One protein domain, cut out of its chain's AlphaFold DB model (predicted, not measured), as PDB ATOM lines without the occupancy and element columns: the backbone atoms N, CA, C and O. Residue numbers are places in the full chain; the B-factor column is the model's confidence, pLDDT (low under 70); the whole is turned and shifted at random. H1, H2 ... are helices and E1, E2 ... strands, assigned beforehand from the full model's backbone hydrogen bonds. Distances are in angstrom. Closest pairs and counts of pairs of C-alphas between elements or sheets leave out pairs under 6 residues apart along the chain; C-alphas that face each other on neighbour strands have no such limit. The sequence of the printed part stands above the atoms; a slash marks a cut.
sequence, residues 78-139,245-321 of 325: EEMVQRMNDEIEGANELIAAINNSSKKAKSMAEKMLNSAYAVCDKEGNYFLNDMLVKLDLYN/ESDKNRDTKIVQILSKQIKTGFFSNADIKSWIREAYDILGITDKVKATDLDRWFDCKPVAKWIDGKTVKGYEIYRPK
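What this domain is: This is residues 78 to 139 and 245 to 321 of the 325 residues of an uncharacterized protein of Bacteroides ovatus (UniProt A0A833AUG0). Picture two lobes side by side: in residues 245 to 321, a strongly twisted sheet with H6 over it and H5 packed on H6 and H4; in residues 78 to 139, the long helix H1, with H2 folded back from its end and the small hairpin of E1 and E2 packed on it. The tip of the hairpin of E4 and E5, residues 306 to 311, sticks out. The printed part has 139 residues, with six named helices and five named strands in the order H1 H2 E1 E2 H3 H4 E3 H5 H6 E4 E5; the class is mixed, and the sheets, E3 E5 E4 and E1 E2, are antiparallel. It is compact, with a radius of gyration of the C-alphas of 16.6 A, and flat, spanning 57 by 39 by 20 A.

How they stand to each other: Start at E5, residues 310 to 320, the inner strand between E3, residues 265 to 268, and E4, residues 298 to 307. Find N 303 and O 314, 2.9 A apart, between E4 and E5, and N 267 and O 315, 3.0 A, between E3 and E5. E4 bends by 62 degrees at residue 304. H6, residues 291 to 296, lies over E5 at a height over the sheet of 8.1 A and runs along the strands, at 18 degrees to E5 on the local plane. H5, residues 269 to 283, only grazes the sheet with residues 269 to 274; it touches H6 at a steep tilt of 63 degrees, the closest C-alphas being those of Lys 273 and Ala 291, 5.3 A. E3, H5, H6 and E4 form a split strand-helix-strand unit, two strands running the same way with E5 between them, and its crossover is right-handed. H4, residues 250 to 258, touches H5 at 56 degrees, a steep tilt, with C-alphas 254 and 279 closest at 5.9 A. Now go to H1, residues 78 to 99: its residues 98 to 99 alone touch H2, residues 103 to 112, a helical hairpin at a shallow tilt of 21 degrees, with C-alphas 98 and 106 closest at 5.3 A. E1, residues 118 to 120, pairs with E2, residues 126 to 128, through N 119 and O 127, 2.9 A. H3, residues 130 to 139, is close to H1 but not clearly touching; C-alphas 81 and 137 are closest, 7.1 A. Every O i to N i+4 pair is within hydrogen-bond range in H1, H3, H4 and H5; H2 has 4 of 6, and H6 0 of 2 but 3 of 3 O i to N i+3 pairs.

Where its parts are: Find C-alpha 78 at (-24.043, -15.424, 53.252); H1 runs 31.3 A from there. E5 runs 28.6 A to C-alpha 320 at (-23.273, -9.956, 36.246), E4 23.2 A and H5 21.0 A.

The domain as a whole: C-alphas 123 and 309 are farthest apart, 58.0 A. Residues 140 to 244 are not printed; C-alphas 139 and 245 are 26.8 A apart across the cut. Of the links that are printed whole, none is long. No printed residue is under 70 in pLDDT.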
ATOM      1  N   GLU A  78     -24.920 -14.256  53.134       85.00
ATOM      2  CA  GLU A  78     -24.043 -15.424  53.252       85.00
ATOM      3  C   GLU A  78     -24.178 -16.353  52.038       85.00
ATOM      4  O   GLU A  78     -23.176 -16.795  51.481       85.00
ATOM      5  N   GLU A  79     -25.406 -16.594  51.572       84.50
ATOM      6  CA  GLU A  79     -25.656 -17.360  50.347       84.50
ATOM      7  C   GLU A  79     -25.053 -16.673  49.114       84.50
ATOM      8  O   GLU A  79     -24.519 -17.341  48.227       84.50
ATOM      9  N   MET A  80     -25.101 -15.339  49.056       84.56
ATOM     10  CA  MET A  80     -24.481 -14.562  47.982       84.56
ATOM     11  C   MET A  80     -22.948 -14.662  48.006       84.56
ATOM     12  O   MET A  80     -22.327 -14.819  46.953       84.56
ATOM     13  N   VAL A  81     -22.338 -14.610  49.196       87.31
ATOM     14  CA  VAL A  81     -20.895 -14.826  49.383       87.31
ATOM     15  C   VAL A  81     -20.501 -16.216  48.892       87.31
ATOM     16  O   VAL A  81     -19.553 -16.332  48.118       87.31
ATOM     17  N   GLN A  82     -21.255 -17.251  49.274       88.19
ATOM     18  CA  GLN A  82     -20.969 -18.619  48.848       88.19
ATOM     19  C   GLN A  82     -21.017 -18.760  47.325       88.19
ATOM     20  O   GLN A  82     -20.049 -19.210  46.722       88.19
ATOM     21  N   ARG A  83     -22.096 -18.289  46.684       85.75
ATOM     22  CA  ARG A  83     -22.222 -18.330  45.217       85.75
ATOM     23  C   ARG A  83     -21.082 -17.620  44.507       85.75
ATOM     24  O   ARG A  83     -20.670 -18.040  43.430       85.75
ATOM     25  N   MET A  84     -20.614 -16.507  45.069       86.56
ATOM     26  CA  MET A  84     -19.503 -15.785  44.472       86.56
ATOM     27  C   MET A  84     -18.186 -16.539  44.628       86.56
ATOM     28  O   MET A  84     -17.438 -16.596  43.661       86.56
ATOM     29  N   ASN A  85     -17.927 -17.152  45.781       88.44
ATOM     30  CA  ASN A  85     -16.748 -17.994  45.966       88.44
ATOM     31  C   ASN A  85     -16.737 -19.175  44.986       88.44
ATOM     32  O   ASN A  85     -15.716 -19.398  44.341       88.44
ATOM     33  N   ASP A  86     -17.877 -19.845  44.793       87.12
ATOM     34  CA  ASP A  86     -18.002 -20.945  43.828       87.12
ATOM     35  C   ASP A  86     -17.717 -20.464  42.385       87.12
ATOM     36  O   ASP A  86     -17.050 -21.140  41.601       87.12
ATOM     37  N   GLU A  87     -18.191 -19.267  42.013       87.00
ATOM     38  CA  GLU A  87     -17.916 -18.697  40.689       87.00
ATOM     39  C   GLU A  87     -16.450 -18.260  40.530       87.00
ATOM     40  O   GLU A  87     -15.885 -18.422  39.449       87.00
ATOM     41  N   ILE A  88     -15.823 -17.732  41.588       88.94
ATOM     42  CA  ILE A  88     -14.392 -17.393  41.611       88.94
ATOM     43  C   ILE A  88     -13.548 -18.652  41.418       88.94
ATOM     44  O   ILE A  88     -12.601 -18.630  40.633       88.94
ATOM     45  N   GLU A  89     -13.877 -19.735  42.122       89.00
ATOM     46  CA  GLU A  89     -13.182 -21.016  42.011       89.00
ATOM     47  C   GLU A  89     -13.244 -21.534  40.570       89.00
ATOM     48  O   GLU A  89     -12.202 -21.690  39.929       89.00
ATOM     49  N   GLY A  90     -14.449 -21.656  40.006       86.12
ATOM     50  CA  GLY A  90     -14.620 -22.096  38.620       86.12
ATOM     51  C   GLY A  90     -13.964 -21.160  37.596       86.12
ATOM     52  O   GLY A  90     -13.402 -21.616  36.597       86.12
ATOM     53  N   ALA A  91     -13.981 -19.844  37.836       87.25
ATOM     54  CA  ALA A  91     -13.290 -18.880  36.982       87.25
ATOM     55  C   ALA A  91     -11.767 -19.060  37.030       87.25
ATOM     56  O   ALA A  91     -11.119 -19.025  35.983       87.25
ATOM     57  N   ASN A  92     -11.194 -19.282  38.214       89.69
ATOM     58  CA  ASN A  92      -9.763 -19.521  38.381       89.69
ATOM     59  C   ASN A  92      -9.324 -20.834  37.722       89.69
ATOM     60  O   ASN A  92      -8.291 -20.851  37.053       89.69
ATOM     61  N   GLU A  93     -10.115 -21.904  37.838       88.56
ATOM     62  CA  GLU A  93      -9.859 -23.165  37.130       88.56
ATOM     63  C   GLU A  93      -9.846 -22.967  35.610       88.56
ATOM     64  O   GLU A  93      -8.917 -23.405  34.922       88.56
ATOM     65  N   LEU A  94     -10.841 -22.249  35.076       86.50
ATOM     66  CA  LEU A  94     -10.912 -21.951  33.649       86.50
ATOM     67  C   LEU A  94      -9.724 -21.093  33.198       86.50
ATOM     68  O   LEU A  94      -9.095 -21.399  32.186       86.50
ATOM     69  N   ILE A  95      -9.377 -20.045  33.948       89.19
ATOM     70  CA  ILE A  95      -8.230 -19.176  33.659       89.19
ATOM     71  C   ILE A  95      -6.918 -19.973  33.668       89.19
ATOM     72  O   ILE A  95      -6.094 -19.806  32.766       89.19
ATOM     73  N   ALA A  96      -6.732 -20.876  34.632       89.81
ATOM     74  CA  ALA A  96      -5.565 -21.750  34.685       89.81
ATOM     75  C   ALA A  96      -5.489 -22.656  33.445       89.81
ATOM     76  O   ALA A  96      -4.431 -22.768  32.819       89.81
ATOM     77  N   ALA A  97      -6.614 -23.245  33.030       87.25
ATOM     78  CA  ALA A  97      -6.685 -24.043  31.807       87.25
ATOM     79  C   ALA A  97      -6.360 -23.207  30.553       87.25
ATOM     80  O   ALA A  97      -5.619 -23.661  29.680       87.25
ATOM     81  N   ILE A  98      -6.856 -21.966  30.481       87.69
ATOM     82  CA  ILE A  98      -6.583 -21.019  29.391       87.69
ATOM     83  C   ILE A  98      -5.092 -20.685  29.316       87.69
ATOM     84  O   ILE A  98      -4.505 -20.741  28.230       87.69
ATOM     85  N   ASN A  99      -4.466 -20.365  30.449       90.44
ATOM     86  CA  ASN A  99      -3.054 -19.995  30.511       90.44
ATOM     87  C   ASN A  99      -2.120 -21.144  30.123       90.44
ATOM     88  O   ASN A  99      -1.111 -20.896  29.470       90.44
ATOM     89  N   ASN A 100      -2.503 -22.385  30.433       89.75
ATOM     90  CA  ASN A 100      -1.750 -23.590  30.079       89.75
ATOM     91  C   ASN A 100      -2.049 -24.125  28.664       89.75
ATOM     92  O   ASN A 100      -1.495 -25.143  28.251       89.75
ATOM     93  N   SER A 101      -2.936 -23.472  27.909       87.00
ATOM     94  CA  SER A 101      -3.353 -23.929  26.582       87.00
ATOM     95  C   SER A 101      -2.494 -23.354  25.445       87.00
ATOM     96  O   SER A 101      -1.787 -22.358  25.587       87.00
ATOM     97  N   SER A 102      -2.577 -23.972  24.260       85.81
ATOM     98  CA  SER A 102      -1.923 -23.439  23.054       85.81
ATOM     99  C   SER A 102      -2.439 -22.040  22.692       85.81
ATOM    100  O   SER A 102      -3.599 -21.717  22.940       85.81
ATOM    101  N   LYS A 103      -1.640 -21.230  21.982       82.94
ATOM    102  CA  LYS A 103      -2.027 -19.867  21.557       82.94
ATOM    103  C   LYS A 103      -3.384 -19.808  20.829       82.94
ATOM    104  O   LYS A 103      -4.168 -18.888  21.049       82.94
ATOM    105  N   LYS A 104      -3.689 -20.811  19.993       80.69
ATOM    106  CA  LYS A 104      -4.977 -20.916  19.287       80.69
ATOM    107  C   LYS A 104      -6.125 -21.244  20.250       80.69
ATOM    108  O   LYS A 104      -7.171 -20.607  20.168       80.69
ATOM    109  N   ALA A 105      -5.923 -22.183  21.175       79.06
ATOM    110  CA  ALA A 105      -6.910 -22.523  22.202       79.06
ATOM    111  C   ALA A 105      -7.173 -21.340  23.151       79.06
ATOM    112  O   ALA A 105      -8.332 -21.011  23.395       79.06
ATOM    113  N   LYS A 106      -6.117 -20.629  23.561       81.94
ATOM    114  CA  LYS A 106      -6.175 -19.427  24.402       81.94
ATOM    115  C   LYS A 106      -7.078 -18.351  23.793       81.94
ATOM    116  O   LYS A 106      -8.026 -17.920  24.435       81.94
ATOM    117  N   SER A 107      -6.875 -18.020  22.513       77.81
ATOM    118  CA  SER A 107      -7.707 -17.031  21.797       77.81
ATOM    119  C   SER A 107      -9.179 -17.437  21.618       77.81
ATOM    120  O   SER A 107     -10.056 -16.587  21.470       77.81
ATOM    121  N   MET A 108      -9.473 -18.739  21.604       76.38
ATOM    122  CA  MET A 108     -10.849 -19.235  21.520       76.38
ATOM    123  C   MET A 108     -11.540 -19.180  22.881       76.38
ATOM    124  O   MET A 108     -12.693 -18.765  22.956       76.38
ATOM    125  N   ALA A 109     -10.830 -19.564  23.939       77.06
ATOM    126  CA  ALA A 109     -11.351 -19.607  25.298       77.06
ATOM    127  C   ALA A 109     -11.464 -18.215  25.946       77.06
ATOM    128  O   ALA A 109     -12.368 -17.986  26.742       77.06
ATOM    129  N   GLU A 110     -10.642 -17.246  25.531       74.50
ATOM    130  CA  GLU A 110     -10.766 -15.831  25.917       74.50
ATOM    131  C   GLU A 110     -12.173 -15.265  25.651       74.50
ATOM    132  O   GLU A 110     -12.673 -14.429  26.399       74.50
ATOM    133  N   LYS A 111     -12.869 -15.769  24.624       76.12
ATOM    134  CA  LYS A 111     -14.236 -15.337  24.297       76.12
ATOM    135  C   LYS A 111     -15.269 -15.715  25.364       76.12
ATOM    136  O   LYS A 111     -16.345 -15.129  25.362       76.12
ATOM    137  N   MET A 112     -14.957 -16.674  26.238       78.00
ATOM    138  CA  MET A 112     -15.822 -17.093  27.346       78.00
ATOM    139  C   MET A 112     -15.605 -16.246  28.603       78.00
ATOM    140  O   MET A 112     -16.459 -16.220  29.488       78.00
ATOM    141  N   LEU A 113     -14.482 -15.530  28.691       83.19
ATOM    142  CA  LEU A 113     -14.200 -14.665  29.826       83.19
ATOM    143  C   LEU A 113     -14.995 -13.363  29.708       83.19
ATOM    144  O   LEU A 113     -15.065 -12.739  28.642       83.19
ATOM    145  N   ASN A 114     -15.563 -12.919  30.828       86.12
ATOM    146  CA  ASN A 114     -16.045 -11.553  30.928       86.12
ATOM    147  C   ASN A 114     -14.836 -10.637  31.105       86.12
ATOM    148  O   ASN A 114     -14.224 -10.622  32.174       86.12
ATOM    149  N   SER A 115     -14.493  -9.854  30.081       81.19
ATOM    150  CA  SER A 115     -13.302  -8.994  30.139       81.19
ATOM    151  C   SER A 115     -13.427  -7.829  31.126       81.19
ATOM    152  O   SER A 115     -12.447  -7.137  31.384       81.19
ATOM    153  N   ALA A 116     -14.608  -7.617  31.718       78.12
ATOM    154  CA  ALA A 116     -14.726  -6.756  32.888       78.12
ATOM    155  C   ALA A 116     -14.026  -7.365  34.116       78.12
ATOM    156  O   ALA A 116     -13.418  -6.625  34.877       78.12
ATOM    157  N   TYR A 117     -14.079  -8.690  34.295       85.31
ATOM    158  CA  TYR A 117     -13.525  -9.380  35.465       85.31
ATOM    159  C   TYR A 117     -12.194 -10.075  35.180       85.31
ATOM    160  O   TYR A 117     -11.368 -10.156  36.078       85.31
ATOM    161  N   ALA A 118     -11.954 -10.567  33.966       87.50
ATOM    162  CA  ALA A 118     -10.692 -11.204  33.603       87.50
ATOM    163  C   ALA A 118      -9.746 -10.205  32.925       87.50
ATOM    164  O   ALA A 118     -10.091  -9.605  31.906       87.50
ATOM    165  N   VAL A 119      -8.541 -10.057  33.472       87.25
ATOM    166  CA  VAL A 119      -7.510  -9.130  32.992       87.25
ATOM    167  C   VAL A 119      -6.339  -9.927  32.433       87.25
ATOM    168  O   VAL A 119      -5.963 -10.954  32.989       87.25
ATOM    169  N   CYS A 120      -5.777  -9.455  31.323       87.19
ATOM    170  CA  CYS A 120      -4.586 -10.025  30.704       87.19
ATOM    171  C   CYS A 120      -3.359  -9.193  31.088       87.19
ATOM    172  O   CYS A 120      -3.388  -7.962  30.986       87.19
ATOM    173  N   ASP A 121      -2.293  -9.844  31.540       89.00
ATOM    174  CA  ASP A 121      -1.015  -9.190  31.789       89.00
ATOM    175  C   ASP A 121      -0.214  -8.961  30.491       89.00
ATOM    176  O   ASP A 121      -0.632  -9.295  29.379       89.00
ATOM    177  N   LYS A 122       0.976  -8.365  30.628       87.25
ATOM    178  CA  LYS A 122       1.867  -8.078  29.491       87.25
ATOM    179  C   LYS A 122       2.465  -9.337  28.854       87.25
ATOM    180  O   LYS A 122       2.884  -9.281  27.702       87.25
ATOM    181  N   GLU A 123       2.527 -10.439  29.594       84.88
ATOM    182  CA  GLU A 123       3.030 -11.737  29.133       84.88
ATOM    183  C   GLU A 123       1.928 -12.548  28.428       84.88
ATOM    184  O   GLU A 123       2.185 -13.594  27.831       84.88
ATOM    185  N   GLY A 124       0.700 -12.027  28.435       84.00
ATOM    186  CA  GLY A 124      -0.461 -12.623  27.806       84.00
ATOM    187  C   GLY A 124      -1.187 -13.613  28.709       84.00
ATOM    188  O   GLY A 124      -1.954 -14.415  28.177       84.00
ATOM    189  N   ASN A 125      -0.932 -13.630  30.021       88.19
ATOM    190  CA  ASN A 125      -1.617 -14.485  30.989       88.19
ATOM    191  C   ASN A 125      -2.831 -13.786  31.593       88.19
ATOM    192  O   ASN A 125      -2.789 -12.616  31.962       88.19
ATOM    193  N   TYR A 126      -3.921 -14.539  31.703       89.81
ATOM    194  CA  TYR A 126      -5.165 -14.069  32.288       89.81
ATOM    195  C   TYR A 126      -5.171 -14.282  33.799       89.81
ATOM    196  O   TYR A 126      -4.647 -15.281  34.291       89.81
ATOM    197  N   PHE A 127      -5.803 -13.370  34.525       90.25
ATOM    198  CA  PHE A 127      -6.090 -13.491  35.949       90.25
ATOM    199  C   PHE A 127      -7.404 -12.781  36.288       90.25
ATOM    200  O   PHE A 127      -7.876 -11.915  35.548       90.25
ATOM    201  N   LEU A 128      -8.015 -13.165  37.405       90.50
ATOM    202  CA  LEU A 128      -9.254 -12.560  37.877       90.50
ATOM    203  C   LEU A 128      -8.974 -11.234  38.600       90.50
ATOM    204  O   LEU A 128      -8.102 -11.149  39.464       90.50
ATOM    205  N   ASN A 129      -9.755 -10.202  38.292       89.44
ATOM    206  CA  ASN A 129      -9.762  -8.935  39.008       89.44
ATOM    207  C   ASN A 129     -10.541  -9.073  40.321       89.44
ATOM    208  O   ASN A 129     -11.721  -8.727  40.417       89.44
ATOM    209  N   ASP A 130      -9.843  -9.558  41.343       83.94
ATOM    210  CA  ASP A 130     -10.365  -9.736  42.701       83.94
ATOM    211  C   ASP A 130     -10.955  -8.438  43.295       83.94
ATOM    212  O   ASP A 130     -11.907  -8.469  44.073       83.94
ATOM    213  N   MET A 131     -10.465  -7.263  42.885       84.94
ATOM    214  CA  MET A 131     -10.978  -5.994  43.404       84.94
ATOM    215  C   MET A 131     -12.389  -5.676  42.902       84.94
ATOM    216  O   MET A 131     -13.224  -5.240  43.692       84.94
ATOM    217  N   LEU A 132     -12.686  -5.919  41.621       83.56
ATOM    218  CA  LEU A 132     -14.048  -5.746  41.092       83.56
ATOM    219  C   LEU A 132     -15.029  -6.738  41.713       83.56
ATOM    220  O   LEU A 132     -16.162  -6.389  42.023       83.56
ATOM    221  N   VAL A 133     -14.562  -7.956  41.950       83.88
ATOM    222  CA  VAL A 133     -15.324  -9.018  42.603       83.88
ATOM    223  C   VAL A 133     -15.689  -8.624  44.044       83.88
ATOM    224  O   VAL A 133     -16.858  -8.662  44.433       83.88
ATOM    225  N   LYS A 134     -14.716  -8.143  44.828       85.19
ATOM    226  CA  LYS A 134     -14.950  -7.608  46.181       85.19
ATOM    227  C   LYS A 134     -15.880  -6.397  46.176       85.19
ATOM    228  O   LYS A 134     -16.731  -6.285  47.058       85.19
ATOM    229  N   LEU A 135     -15.736  -5.516  45.186       83.00
ATOM    230  CA  LEU A 135     -16.583  -4.336  45.028       83.00
ATOM    231  C   LEU A 135     -18.053  -4.716  44.798       83.00
ATOM    232  O   LEU A 135     -18.933  -4.090  45.382       83.00
ATOM    233  N   ASP A 136     -18.333  -5.756  44.012       81.50
ATOM    234  CA  ASP A 136     -19.704  -6.225  43.782       81.50
ATOM    235  C   ASP A 136     -20.354  -6.788  45.050       81.50
ATOM    236  O   ASP A 136     -21.492  -6.428  45.365       81.50
ATOM    237  N   LEU A 137     -19.640  -7.625  45.814       83.44
ATOM    238  CA  LEU A 137     -20.142  -8.102  47.111       83.44
ATOM    239  C   LEU A 137     -20.391  -6.956  48.080       83.44
ATOM    240  O   LEU A 137     -21.390  -6.945  48.801       83.44
ATOM    241  N   TYR A 138     -19.474  -5.998  48.100       83.69
ATOM    242  CA  TYR A 138     -19.574  -4.832  48.949       83.69
ATOM    243  C   TYR A 138     -20.796  -3.974  48.590       83.69
ATOM    244  O   TYR A 138     -21.597  -3.656  49.470       83.69
ATOM    245  N   ASN A 139     -21.007  -3.690  47.302       79.38
ATOM    246  CA  ASN A 139     -22.193  -2.985  46.814       79.38
ATOM    247  C   ASN A 139     -23.475  -3.739  47.176       79.38
ATOM    248  O   ASN A 139     -24.431  -3.140  47.664       79.38
ATOM    249  N   GLU A 245     -16.418  -0.967  20.297       84.38
ATOM    250  CA  GLU A 245     -15.286  -1.619  20.986       84.38
ATOM    251  C   GLU A 245     -14.877  -2.922  20.269       84.38
ATOM    252  O   GLU A 245     -15.441  -3.984  20.514       84.38
ATOM    253  N   SER A 246     -13.953  -2.872  19.309       75.56
ATOM    254  CA  SER A 246     -13.579  -4.040  18.488       75.56
ATOM    255  C   SER A 246     -12.836  -5.142  19.253       75.56
ATOM    256  O   SER A 246     -12.793  -6.280  18.800       75.56
ATOM    257  N   ASP A 247     -12.243  -4.795  20.388       73.94
ATOM    258  CA  ASP A 247     -11.433  -5.648  21.257       73.94
ATOM    259  C   ASP A 247     -12.262  -6.588  22.146       73.94
ATOM    260  O   ASP A 247     -11.732  -7.569  22.660       73.94
ATOM    261  N   LYS A 248     -13.566  -6.333  22.314       79.50
ATOM    262  CA  LYS A 248     -14.418  -7.111  23.225       79.50
ATOM    263  C   LYS A 248     -15.331  -8.094  22.512       79.50
ATOM    264  O   LYS A 248     -15.914  -7.802  21.465       79.50
ATOM    265  N   ASN A 249     -15.514  -9.256  23.143       85.06
ATOM    266  CA  ASN A 249     -16.444 -10.276  22.674       85.06
ATOM    267  C   ASN A 249     -17.913  -9.813  22.790       85.06
ATOM    268  O   ASN A 249     -18.252  -8.856  23.493       85.06
ATOM    269  N   ARG A 250     -18.795 -10.516  22.069       88.06
ATOM    270  CA  ARG A 250     -20.225 -10.196  21.965       88.06
ATOM    271  C   ARG A 250     -20.916 -10.145  23.329       88.06
ATOM    272  O   ARG A 250     -21.642  -9.194  23.602       88.06
ATOM    273  N   ASP A 251     -20.690 -11.152  24.163       89.94
ATOM    274  CA  ASP A 251     -21.364 -11.300  25.454       89.94
ATOM    275  C   ASP A 251     -20.946 -10.206  26.441       89.94
ATOM    276  O   ASP A 251     -21.794  -9.638  27.125       89.94
ATOM    277  N   THR A 252     -19.679  -9.784  26.406       88.31
ATOM    278  CA  THR A 252     -19.194  -8.640  27.189       88.31
ATOM    279  C   THR A 252     -19.940  -7.363  26.827       88.31
ATOM    280  O   THR A 252     -20.408  -6.645  27.712       88.31
ATOM    281  N   LYS A 253     -20.102  -7.080  25.529       90.56
ATOM    282  CA  LYS A 253     -20.839  -5.892  25.079       90.56
ATOM    283  C   LYS A 253     -22.300  -5.937  25.519       90.56
ATOM    284  O   LYS A 253     -22.840  -4.918  25.949       90.56
ATOM    285  N   ILE A 254     -22.933  -7.111  25.445       92.31
ATOM    286  CA  ILE A 254     -24.306  -7.313  25.923       92.31
ATOM    287  C   ILE A 254     -24.390  -6.995  27.418       92.31
ATOM    288  O   ILE A 254     -25.234  -6.193  27.816       92.31
ATOM    289  N   VAL A 255     -23.488  -7.543  28.238       90.94
ATOM    290  CA  VAL A 255     -23.445  -7.280  29.686       90.94
ATOM    291  C   VAL A 255     -23.259  -5.792  29.968       90.94
ATOM    292  O   VAL A 255     -24.002  -5.232  30.764       90.94
ATOM    293  N   GLN A 256     -22.340  -5.110  29.279       88.50
ATOM    294  CA  GLN A 256     -22.131  -3.670  29.467       88.50
ATOM    295  C   GLN A 256     -23.383  -2.842  29.150       88.50
ATOM    296  O   GLN A 256     -23.664  -1.873  29.855       88.50
ATOM    297  N   ILE A 257     -24.147  -3.206  28.115       91.00
ATOM    298  CA  ILE A 257     -25.408  -2.530  27.780       91.00
ATOM    299  C   ILE A 257     -26.476  -2.832  28.837       91.00
ATOM    300  O   ILE A 257     -27.156  -1.914  29.304       91.00
ATOM    301  N   LEU A 258     -26.621  -4.103  29.220       91.75
ATOM    302  CA  LEU A 258     -27.652  -4.555  30.150       91.75
ATOM    303  C   LEU A 258     -27.415  -4.038  31.570       91.75
ATOM    304  O   LEU A 258     -28.356  -3.538  32.176       91.75
ATOM    305  N   SER A 259     -26.182  -4.043  32.081       86.12
ATOM    306  CA  SER A 259     -25.844  -3.561  33.433       86.12
ATOM    307  C   SER A 259     -26.110  -2.065  33.642       86.12
ATOM    308  O   SER A 259     -26.160  -1.588  34.772       86.12
ATOM    309  N   LYS A 260     -26.317  -1.292  32.567       81.88
ATOM    310  CA  LYS A 260     -26.757   0.114  32.651       81.88
ATOM    311  C   LYS A 260     -28.255   0.253  32.935       81.88
ATOM    312  O   LYS A 260     -28.695   1.316  33.366       81.88
ATOM    313  N   GLN A 261     -29.038  -0.783  32.643       82.38
ATOM    314  CA  GLN A 261     -30.497  -0.808  32.787       82.38
ATOM    315  C   GLN A 261     -30.937  -1.704  33.940       82.38
ATOM    316  O   GLN A 261     -31.852  -1.363  34.689       82.38
ATOM    317  N   ILE A 262     -30.267  -2.844  34.069       85.19
ATOM    318  CA  ILE A 262     -30.538  -3.881  35.041       85.19
ATOM    319  C   ILE A 262     -29.723  -3.583  36.290       85.19
ATOM    320  O   ILE A 262     -28.498  -3.650  36.286       85.19
ATOM    321  N   LYS A 263     -30.438  -3.271  37.366       79.25
ATOM    322  CA  LYS A 263     -29.891  -3.293  38.722       79.25
ATOM    323  C   LYS A 263     -30.245  -4.615  39.386       79.25
ATOM    324  O   LYS A 263     -31.019  -5.396  38.844       79.25
ATOM    325  N   THR A 264     -29.726  -4.855  40.578       82.12
ATOM    326  CA  THR A 264     -30.149  -5.988  41.398       82.12
ATOM    327  C   THR A 264     -31.653  -5.895  41.699       82.12
ATOM    328  O   THR A 264     -32.148  -4.814  42.022       82.12
ATOM    329  N   GLY A 265     -32.386  -7.013  41.631       83.69
ATOM    330  CA  GLY A 265     -33.818  -7.092  41.955       83.69
ATOM    331  C   GLY A 265     -34.694  -7.855  40.962       83.69
ATOM    332  O   GLY A 265     -34.206  -8.481  40.024       83.69
ATOM    333  N   PHE A 266     -36.012  -7.783  41.179       89.06
ATOM    334  CA  PHE A 266     -37.009  -8.461  40.351       89.06
ATOM    335  C   PHE A 266     -37.414  -7.655  39.118       89.06
ATOM    336  O   PHE A 266     -37.880  -6.511  39.233       89.06
ATOM    337  N   PHE A 267     -37.393  -8.324  37.964       91.56
ATOM    338  CA  PHE A 267     -37.853  -7.781  36.687       91.56
ATOM    339  C   PHE A 267     -38.702  -8.780  35.919       91.56
ATOM    340  O   PHE A 267     -38.448  -9.984  35.936       91.56
ATOM    341  N   SER A 268     -39.728  -8.277  35.229       93.88
ATOM    342  CA  SER A 268     -40.645  -9.130  34.482       93.88
ATOM    343  C   SER A 268     -39.998  -9.680  33.210       93.88
ATOM    344  O   SER A 268     -39.106  -9.069  32.620       93.88
ATOM    345  N   ASN A 269     -40.518 -10.802  32.710       95.81
ATOM    346  CA  ASN A 269     -40.093 -11.346  31.417       95.81
ATOM    347  C   ASN A 269     -40.293 -10.365  30.250       95.81
ATOM    348  O   ASN A 269     -39.612 -10.494  29.235       95.81
ATOM    349  N   ALA A 270     -41.250  -9.439  30.352       94.50
ATOM    350  CA  ALA A 270     -41.480  -8.427  29.326       94.50
ATOM    351  C   ALA A 270     -40.353  -7.384  29.327       94.50
ATOM    352  O   ALA A 270     -39.774  -7.130  28.271       94.50
ATOM    353  N   ASP A 271     -39.994  -6.873  30.508       94.19
ATOM    354  CA  ASP A 271     -38.912  -5.894  30.677       94.19
ATOM    355  C   ASP A 271     -37.572  -6.484  30.222       94.19
ATOM    356  O   ASP A 271     -36.895  -5.911  29.369       94.19
ATOM    357  N   ILE A 272     -37.246  -7.695  30.690       95.38
ATOM    358  CA  ILE A 272     -36.000  -8.396  30.346       95.38
ATOM    359  C   ILE A 272     -35.883  -8.593  28.830       95.38
ATOM    360  O   ILE A 272     -34.853  -8.279  28.238       95.38
ATOM    361  N   LYS A 273     -36.947  -9.070  28.168       96.06
ATOM    362  CA  LYS A 273     -36.945  -9.230  26.703       96.06
ATOM    363  C   LYS A 273     -36.793  -7.896  25.981       96.06
ATOM    364  O   LYS A 273     -36.158  -7.860  24.933       96.06
ATOM    365  N   SER A 274     -37.377  -6.820  26.504       95.56
ATOM    366  CA  SER A 274     -37.221  -5.490  25.918       95.56
ATOM    367  C   SER A 274     -35.763  -5.030  25.969       95.56
ATOM    368  O   SER A 274     -35.249  -4.549  24.965       95.56
ATOM    369  N   TRP A 275     -35.085  -5.222  27.101       94.69
ATOM    370  CA  TRP A 275     -33.684  -4.823  27.270       94.69
ATOM    371  C   TRP A 275     -32.717  -5.672  26.449       94.69
ATOM    372  O   TRP A 275     -31.833  -5.123  25.794       94.69
ATOM    373  N   ILE A 276     -32.909  -6.996  26.411       95.25
ATOM    374  CA  ILE A 276     -32.089  -7.881  25.568       95.25
ATOM    375  C   ILE A 276     -32.277  -7.528  24.091       95.25
ATOM    376  O   ILE A 276     -31.297  -7.449  23.357       95.25
ATOM    377  N   ARG A 277     -33.517  -7.258  23.657       95.25
ATOM    378  CA  ARG A 277     -33.786  -6.813  22.284       95.25
ATOM    379  C   ARG A 277     -33.053  -5.522  21.961       95.25
ATOM    380  O   ARG A 277     -32.374  -5.460  20.949       95.25
ATOM    381  N   GLU A 278     -33.143  -4.528  22.837       93.50
ATOM    382  CA  GLU A 278     -32.442  -3.262  22.639       93.50
ATOM    383  C   GLU A 278     -30.919  -3.466  22.538       93.50
ATOM    384  O   GLU A 278     -30.276  -2.879  21.672       93.50
ATOM    385  N   ALA A 279     -30.334  -4.323  23.383       93.50
ATOM    386  CA  ALA A 279     -28.915  -4.664  23.298       93.50
ATOM    387  C   ALA A 279     -28.565  -5.347  21.967       93.50
ATOM    388  O   ALA A 279     -27.548  -5.018  21.359       93.50
ATOM    389  N   TYR A 280     -29.414  -6.260  21.494       94.44
ATOM    390  CA  TYR A 280     -29.224  -6.939  20.215       94.44
ATOM    391  C   TYR A 280     -29.299  -5.969  19.040       94.44
ATOM    392  O   TYR A 280     -28.393  -5.968  18.211       94.44
ATOM    393  N   ASP A 281     -30.300  -5.091  19.012       92.38
ATOM    394  CA  ASP A 281     -30.480  -4.098  17.952       92.38
ATOM    395  C   ASP A 281     -29.262  -3.164  17.850       92.38
ATOM    396  O   ASP A 281     -28.774  -2.873  16.758       92.38
ATOM    397  N   ILE A 282     -28.715  -2.741  18.994       89.94
ATOM    398  CA  ILE A 282     -27.527  -1.875  19.060       89.94
ATOM    399  C   ILE A 282     -26.272  -2.581  18.550       89.94
ATOM    400  O   ILE A 282     -25.409  -1.946  17.944       89.94
ATOM    401  N   LEU A 283     -26.164  -3.886  18.796       90.31
ATOM    402  CA  LEU A 283     -25.029  -4.704  18.376       90.31
ATOM    403  C   LEU A 283     -25.228  -5.350  16.995       90.31
ATOM    404  O   LEU A 283     -24.347  -6.080  16.545       90.31
ATOM    405  N   GLY A 284     -26.359  -5.101  16.324       89.44
ATOM    406  CA  GLY A 284     -26.695  -5.704  15.032       89.44
ATOM    407  C   GLY A 284     -26.939  -7.217  15.094       89.44
ATOM    408  O   GLY A 284     -26.723  -7.919  14.107       89.44
ATOM    409  N   ILE A 285     -27.352  -7.739  16.250       91.69
ATOM    410  CA  ILE A 285     -27.618  -9.163  16.478       91.69
ATOM    411  C   ILE A 285     -29.053  -9.481  16.045       91.69
ATOM    412  O   ILE A 285     -30.005  -8.867  16.515       91.69
ATOM    413  N   THR A 286     -29.219 -10.485  15.185       91.81
ATOM    414  CA  THR A 286     -30.529 -10.913  14.657       91.81
ATOM    415  C   THR A 286     -31.131 -12.112  15.398       91.81
ATOM    416  O   THR A 286     -32.190 -12.619  15.018       91.81
ATOM    417  N   ASP A 287     -30.475 -12.568  16.469       92.25
ATOM    418  CA  ASP A 287     -30.902 -13.707  17.280       92.25
ATOM    419  C   ASP A 287     -32.291 -13.475  17.907       92.25
ATOM    420  O   ASP A 287     -32.660 -12.380  18.343       92.25
ATOM    421  N   LYS A 288     -33.080 -14.550  18.021       93.06
ATOM    422  CA  LYS A 288     -34.399 -14.489  18.661       93.06
ATOM    423  C   LYS A 288     -34.263 -14.311  20.175       93.06
ATOM    424  O   LYS A 288     -33.852 -15.232  20.872       93.06
ATOM    425  N   VAL A 289     -34.733 -13.172  20.672       94.25
ATOM    426  CA  VAL A 289     -34.681 -12.790  22.091       94.25
ATOM    427  C   VAL A 289     -35.516 -13.707  22.994       94.25
ATOM    428  O   VAL A 289     -36.731 -13.861  22.793       94.25
ATOM    429  N   LYS A 290     -34.896 -14.243  24.054       94.06
ATOM    430  CA  LYS A 290     -35.567 -14.970  25.143       94.06
ATOM    431  C   LYS A 290     -35.177 -14.382  26.501       94.06
ATOM    432  O   LYS A 290     -34.044 -13.984  26.712       94.06
ATOM    433  N   ALA A 291     -36.110 -14.389  27.457       92.88
ATOM    434  CA  ALA A 291     -35.803 -13.959  28.830       92.88
ATOM    435  C   ALA A 291     -34.761 -14.875  29.498       92.88
ATOM    436  O   ALA A 291     -33.939 -14.398  30.264       92.88
ATOM    437  N   THR A 292     -34.756 -16.164  29.142       94.00
ATOM    438  CA  THR A 292     -33.782 -17.164  29.607       94.00
ATOM    439  C   THR A 292     -32.355 -16.889  29.148       94.00
ATOM    440  O   THR A 292     -31.427 -17.453  29.710       94.00
ATOM    441  N   ASP A 293     -32.152 -16.058  28.120       91.62
ATOM    442  CA  ASP A 293     -30.793 -15.719  27.688       91.62
ATOM    443  C   ASP A 293     -30.060 -14.919  28.778       91.62
ATOM    444  O   ASP A 293     -28.838 -14.990  28.866       91.62
ATOM    445  N   LEU A 294     -30.806 -14.255  29.673       93.25
ATOM    446  CA  LEU A 294     -30.270 -13.546  30.832       93.25
ATOM    447  C   LEU A 294     -29.369 -14.432  31.714       93.25
ATOM    448  O   LEU A 294     -28.342 -13.954  32.191       93.25
ATOM    449  N   ASP A 295     -29.694 -15.725  31.848       91.38
ATOM    450  CA  ASP A 295     -28.919 -16.706  32.624       91.38
ATOM    451  C   ASP A 295     -27.489 -16.906  32.085       91.38
ATOM    452  O   ASP A 295     -26.643 -17.484  32.769       91.38
ATOM    453  N   ARG A 296     -27.179 -16.460  30.861       91.00
ATOM    454  CA  ARG A 296     -25.818 -16.513  30.293       91.00
ATOM    455  C   ARG A 296     -24.909 -15.424  30.849       91.00
ATOM    456  O   ARG A 296     -23.702 -15.628  30.930       91.00
ATOM    457  N   TRP A 297     -25.493 -14.294  31.232       92.75
ATOM    458  CA  TRP A 297     -24.767 -13.060  31.533       92.75
ATOM    459  C   TRP A 297     -24.900 -12.619  32.990       92.75
ATOM    460  O   TRP A 297     -24.033 -11.901  33.479       92.75
ATOM    461  N   PHE A 298     -25.963 -13.039  33.682       91.81
ATOM    462  CA  PHE A 298     -26.248 -12.652  35.063       91.81
ATOM    463  C   PHE A 298     -26.473 -13.876  35.950       91.81
ATOM    464  O   PHE A 298     -27.078 -14.864  35.526       91.81
ATOM    465  N   ASP A 299     -26.007 -13.799  37.198       89.31
ATOM    466  CA  ASP A 299     -26.499 -14.668  38.265       89.31
ATOM    467  C   ASP A 299     -27.916 -14.209  38.620       89.31
ATOM    468  O   ASP A 299     -28.143 -13.073  39.054       89.31
ATOM    469  N   CYS A 300     -28.888 -15.074  38.347       91.25
ATOM    470  CA  CYS A 300     -30.295 -14.784  38.534       91.25
ATOM    471  C   CYS A 300     -31.105 -16.063  38.778       91.25
ATOM    472  O   CYS A 300     -30.646 -17.182  38.546       91.25
ATOM    473  N   LYS A 301     -32.319 -15.896  39.308       90.94
ATOM    474  CA  LYS A 301     -33.253 -16.991  39.603       90.94
ATOM    475  C   LYS A 301     -34.613 -16.688  38.972       90.94
ATOM    476  O   LYS A 301     -35.138 -15.595  39.197       90.94
ATOM    477  N   PRO A 302     -35.228 -17.625  38.233       92.38
ATOM    478  CA  PRO A 302     -36.593 -17.445  37.759       92.38
ATOM    479  C   PRO A 302     -37.560 -17.443  38.949       92.38
ATOM    480  O   PRO A 302     -37.547 -18.355  39.776       92.38
ATOM    481  N   VAL A 303     -38.419 -16.427  39.034       92.44
ATOM    482  CA  VAL A 303     -39.407 -16.274  40.114       92.44
ATOM    483  C   VAL A 303     -40.735 -15.733  39.579       92.44
ATOM    484  O   VAL A 303     -40.821 -15.163  38.486       92.44
ATOM    485  N   ALA A 304     -41.803 -15.908  40.353       92.25
ATOM    486  CA  ALA A 304     -43.107 -15.317  40.081       92.25
ATOM    487  C   ALA A 304     -43.554 -14.496  41.294       92.25
ATOM    488  O   ALA A 304     -43.556 -15.006  42.411       92.25
ATOM    489  N   LYS A 305     -43.928 -13.231  41.079       88.31
ATOM    490  CA  LYS A 305     -44.369 -12.314  42.143       88.31
ATOM    491  C   LYS A 305     -45.788 -11.820  41.875       88.31
ATOM    492  O   LYS A 305     -46.164 -11.603  40.724       88.31
ATOM    493  N   TRP A 306     -46.574 -11.638  42.935       87.50
ATOM    494  CA  TRP A 306     -47.897 -11.019  42.853       87.50
ATOM    495  C   TRP A 306     -47.745  -9.496  42.820       87.50
ATOM    496  O   TRP A 306     -47.265  -8.900  43.783       87.50
ATOM    497  N   ILE A 307     -48.091  -8.872  41.695       85.94
ATOM    498  CA  ILE A 307     -47.914  -7.437  41.447       85.94
ATOM    499  C   ILE A 307     -49.186  -6.917  40.781       85.94
ATOM    500  O   ILE A 307     -49.631  -7.487  39.788       85.94
ATOM    501  N   ASP A 308     -49.769  -5.851  41.329       84.50
ATOM    502  CA  ASP A 308     -50.965  -5.188  40.788       84.50
ATOM    503  C   ASP A 308     -52.123  -6.163  40.485       84.50
ATOM    504  O   ASP A 308     -52.732  -6.131  39.418       84.50
ATOM    505  N   GLY A 309     -52.398  -7.079  41.422       88.50
ATOM    506  CA  GLY A 309     -53.520  -8.023  41.324       88.50
ATOM    507  C   GLY A 309     -53.309  -9.195  40.361       88.50
ATOM    508  O   GLY A 309     -54.266  -9.907  40.063       88.50
ATOM    509  N   LYS A 310     -52.083  -9.417  39.869       93.56
ATOM    510  CA  LYS A 310     -51.754 -10.544  38.985       93.56
ATOM    511  C   LYS A 310     -50.393 -11.159  39.295       93.56
ATOM    512  O   LYS A 310     -49.463 -10.489  39.741       93.56
ATOM    513  N   THR A 311     -50.242 -12.440  38.973       94.00
ATOM    514  CA  THR A 311     -48.940 -13.116  39.004       94.00
ATOM    515  C   THR A 311     -48.093 -12.688  37.807       94.00
ATOM    516  O   THR A 311     -48.447 -12.943  36.654       94.00
ATOM    517  N   VAL A 312     -46.938 -12.082  38.071       94.75
ATOM    518  CA  VAL A 312     -45.955 -11.674  37.064       94.75
ATOM    519  C   VAL A 312     -44.746 -12.604  37.137       94.75
ATOM    520  O   VAL A 312     -44.081 -12.690  38.167       94.75
ATOM    521  N   LYS A 313     -44.452 -13.301  36.031       95.56
ATOM    522  CA  LYS A 313     -43.250 -14.138  35.885       95.56
ATOM    523  C   LYS A 313     -42.056 -13.294  35.444       95.56
ATOM    524  O   LYS A 313     -42.193 -12.432  34.570       95.56
ATOM    525  N   GLY A 314     -40.894 -13.583  36.007       94.62
ATOM    526  CA  GLY A 314     -39.678 -12.828  35.762       94.62
ATOM    527  C   GLY A 314     -38.456 -13.480  36.386       94.62
ATOM    528  O   GLY A 314     -38.467 -14.673  36.688       94.62
ATOM    529  N   TYR A 315     -37.422 -12.676  36.590       93.25
ATOM    530  CA  TYR A 315     -36.181 -13.097  37.226       93.25
ATOM    531  C   TYR A 315     -35.847 -12.176  38.391       93.25
ATOM    532  O   TYR A 315     -36.035 -10.962  38.304       93.25
ATOM    533  N   GLU A 316     -35.344 -12.771  39.466       90.50
ATOM    534  CA  GLU A 316     -34.599 -12.069  40.501       90.50
ATOM    535  C   GLU A 316     -33.133 -12.026  40.072       90.50
ATOM    536  O   GLU A 316     -32.517 -13.076  39.891       90.50
ATOM    537  N   ILE A 317     -32.599 -10.830  39.847       89.88
ATOM    538  CA  ILE A 317     -31.250 -10.613  39.317       89.88
ATOM    539  C   ILE A 317     -30.335 -10.174  40.452       89.88
ATOM    540  O   ILE A 317     -30.674  -9.238  41.180       89.88
ATOM    541  N   TYR A 318     -29.179 -10.825  40.587       85.25
ATOM    542  CA  TYR A 318     -28.220 -10.544  41.652       85.25
ATOM    543  C   TYR A 318     -27.087  -9.646  41.157       85.25
ATOM    544  O   TYR A 318     -26.940  -8.525  41.647       85.25
ATOM    545  N   ARG A 319     -26.334 -10.115  40.153       84.25
ATOM    546  CA  ARG A 319     -25.179  -9.420  39.558       84.25
ATOM    547  C   ARG A 319     -24.792 -10.008  38.189       84.25
ATOM    548  O   ARG A 319     -25.295 -11.078  37.834       84.25
ATOM    549  N   PRO A 320     -23.905  -9.354  37.419       88.38
ATOM    550  CA  PRO A 320     -23.273  -9.956  36.246       88.38
ATOM    551  C   PRO A 320     -22.389 -11.160  36.608       88.38
ATOM    552  O   PRO A 320     -21.829 -11.228  37.702       88.38
ATOM    553  N   LYS A 321     -22.236 -12.091  35.666       88.06
ATOM    554  CA  LYS A 321     -21.328 -13.238  35.792       88.06
ATOM    555  C   LYS A 321     -19.879 -12.869  35.498       88.06
ATOM    556  O   LYS A 321     -19.606 -12.043  34.624       88.06
TER     557      LYS A 321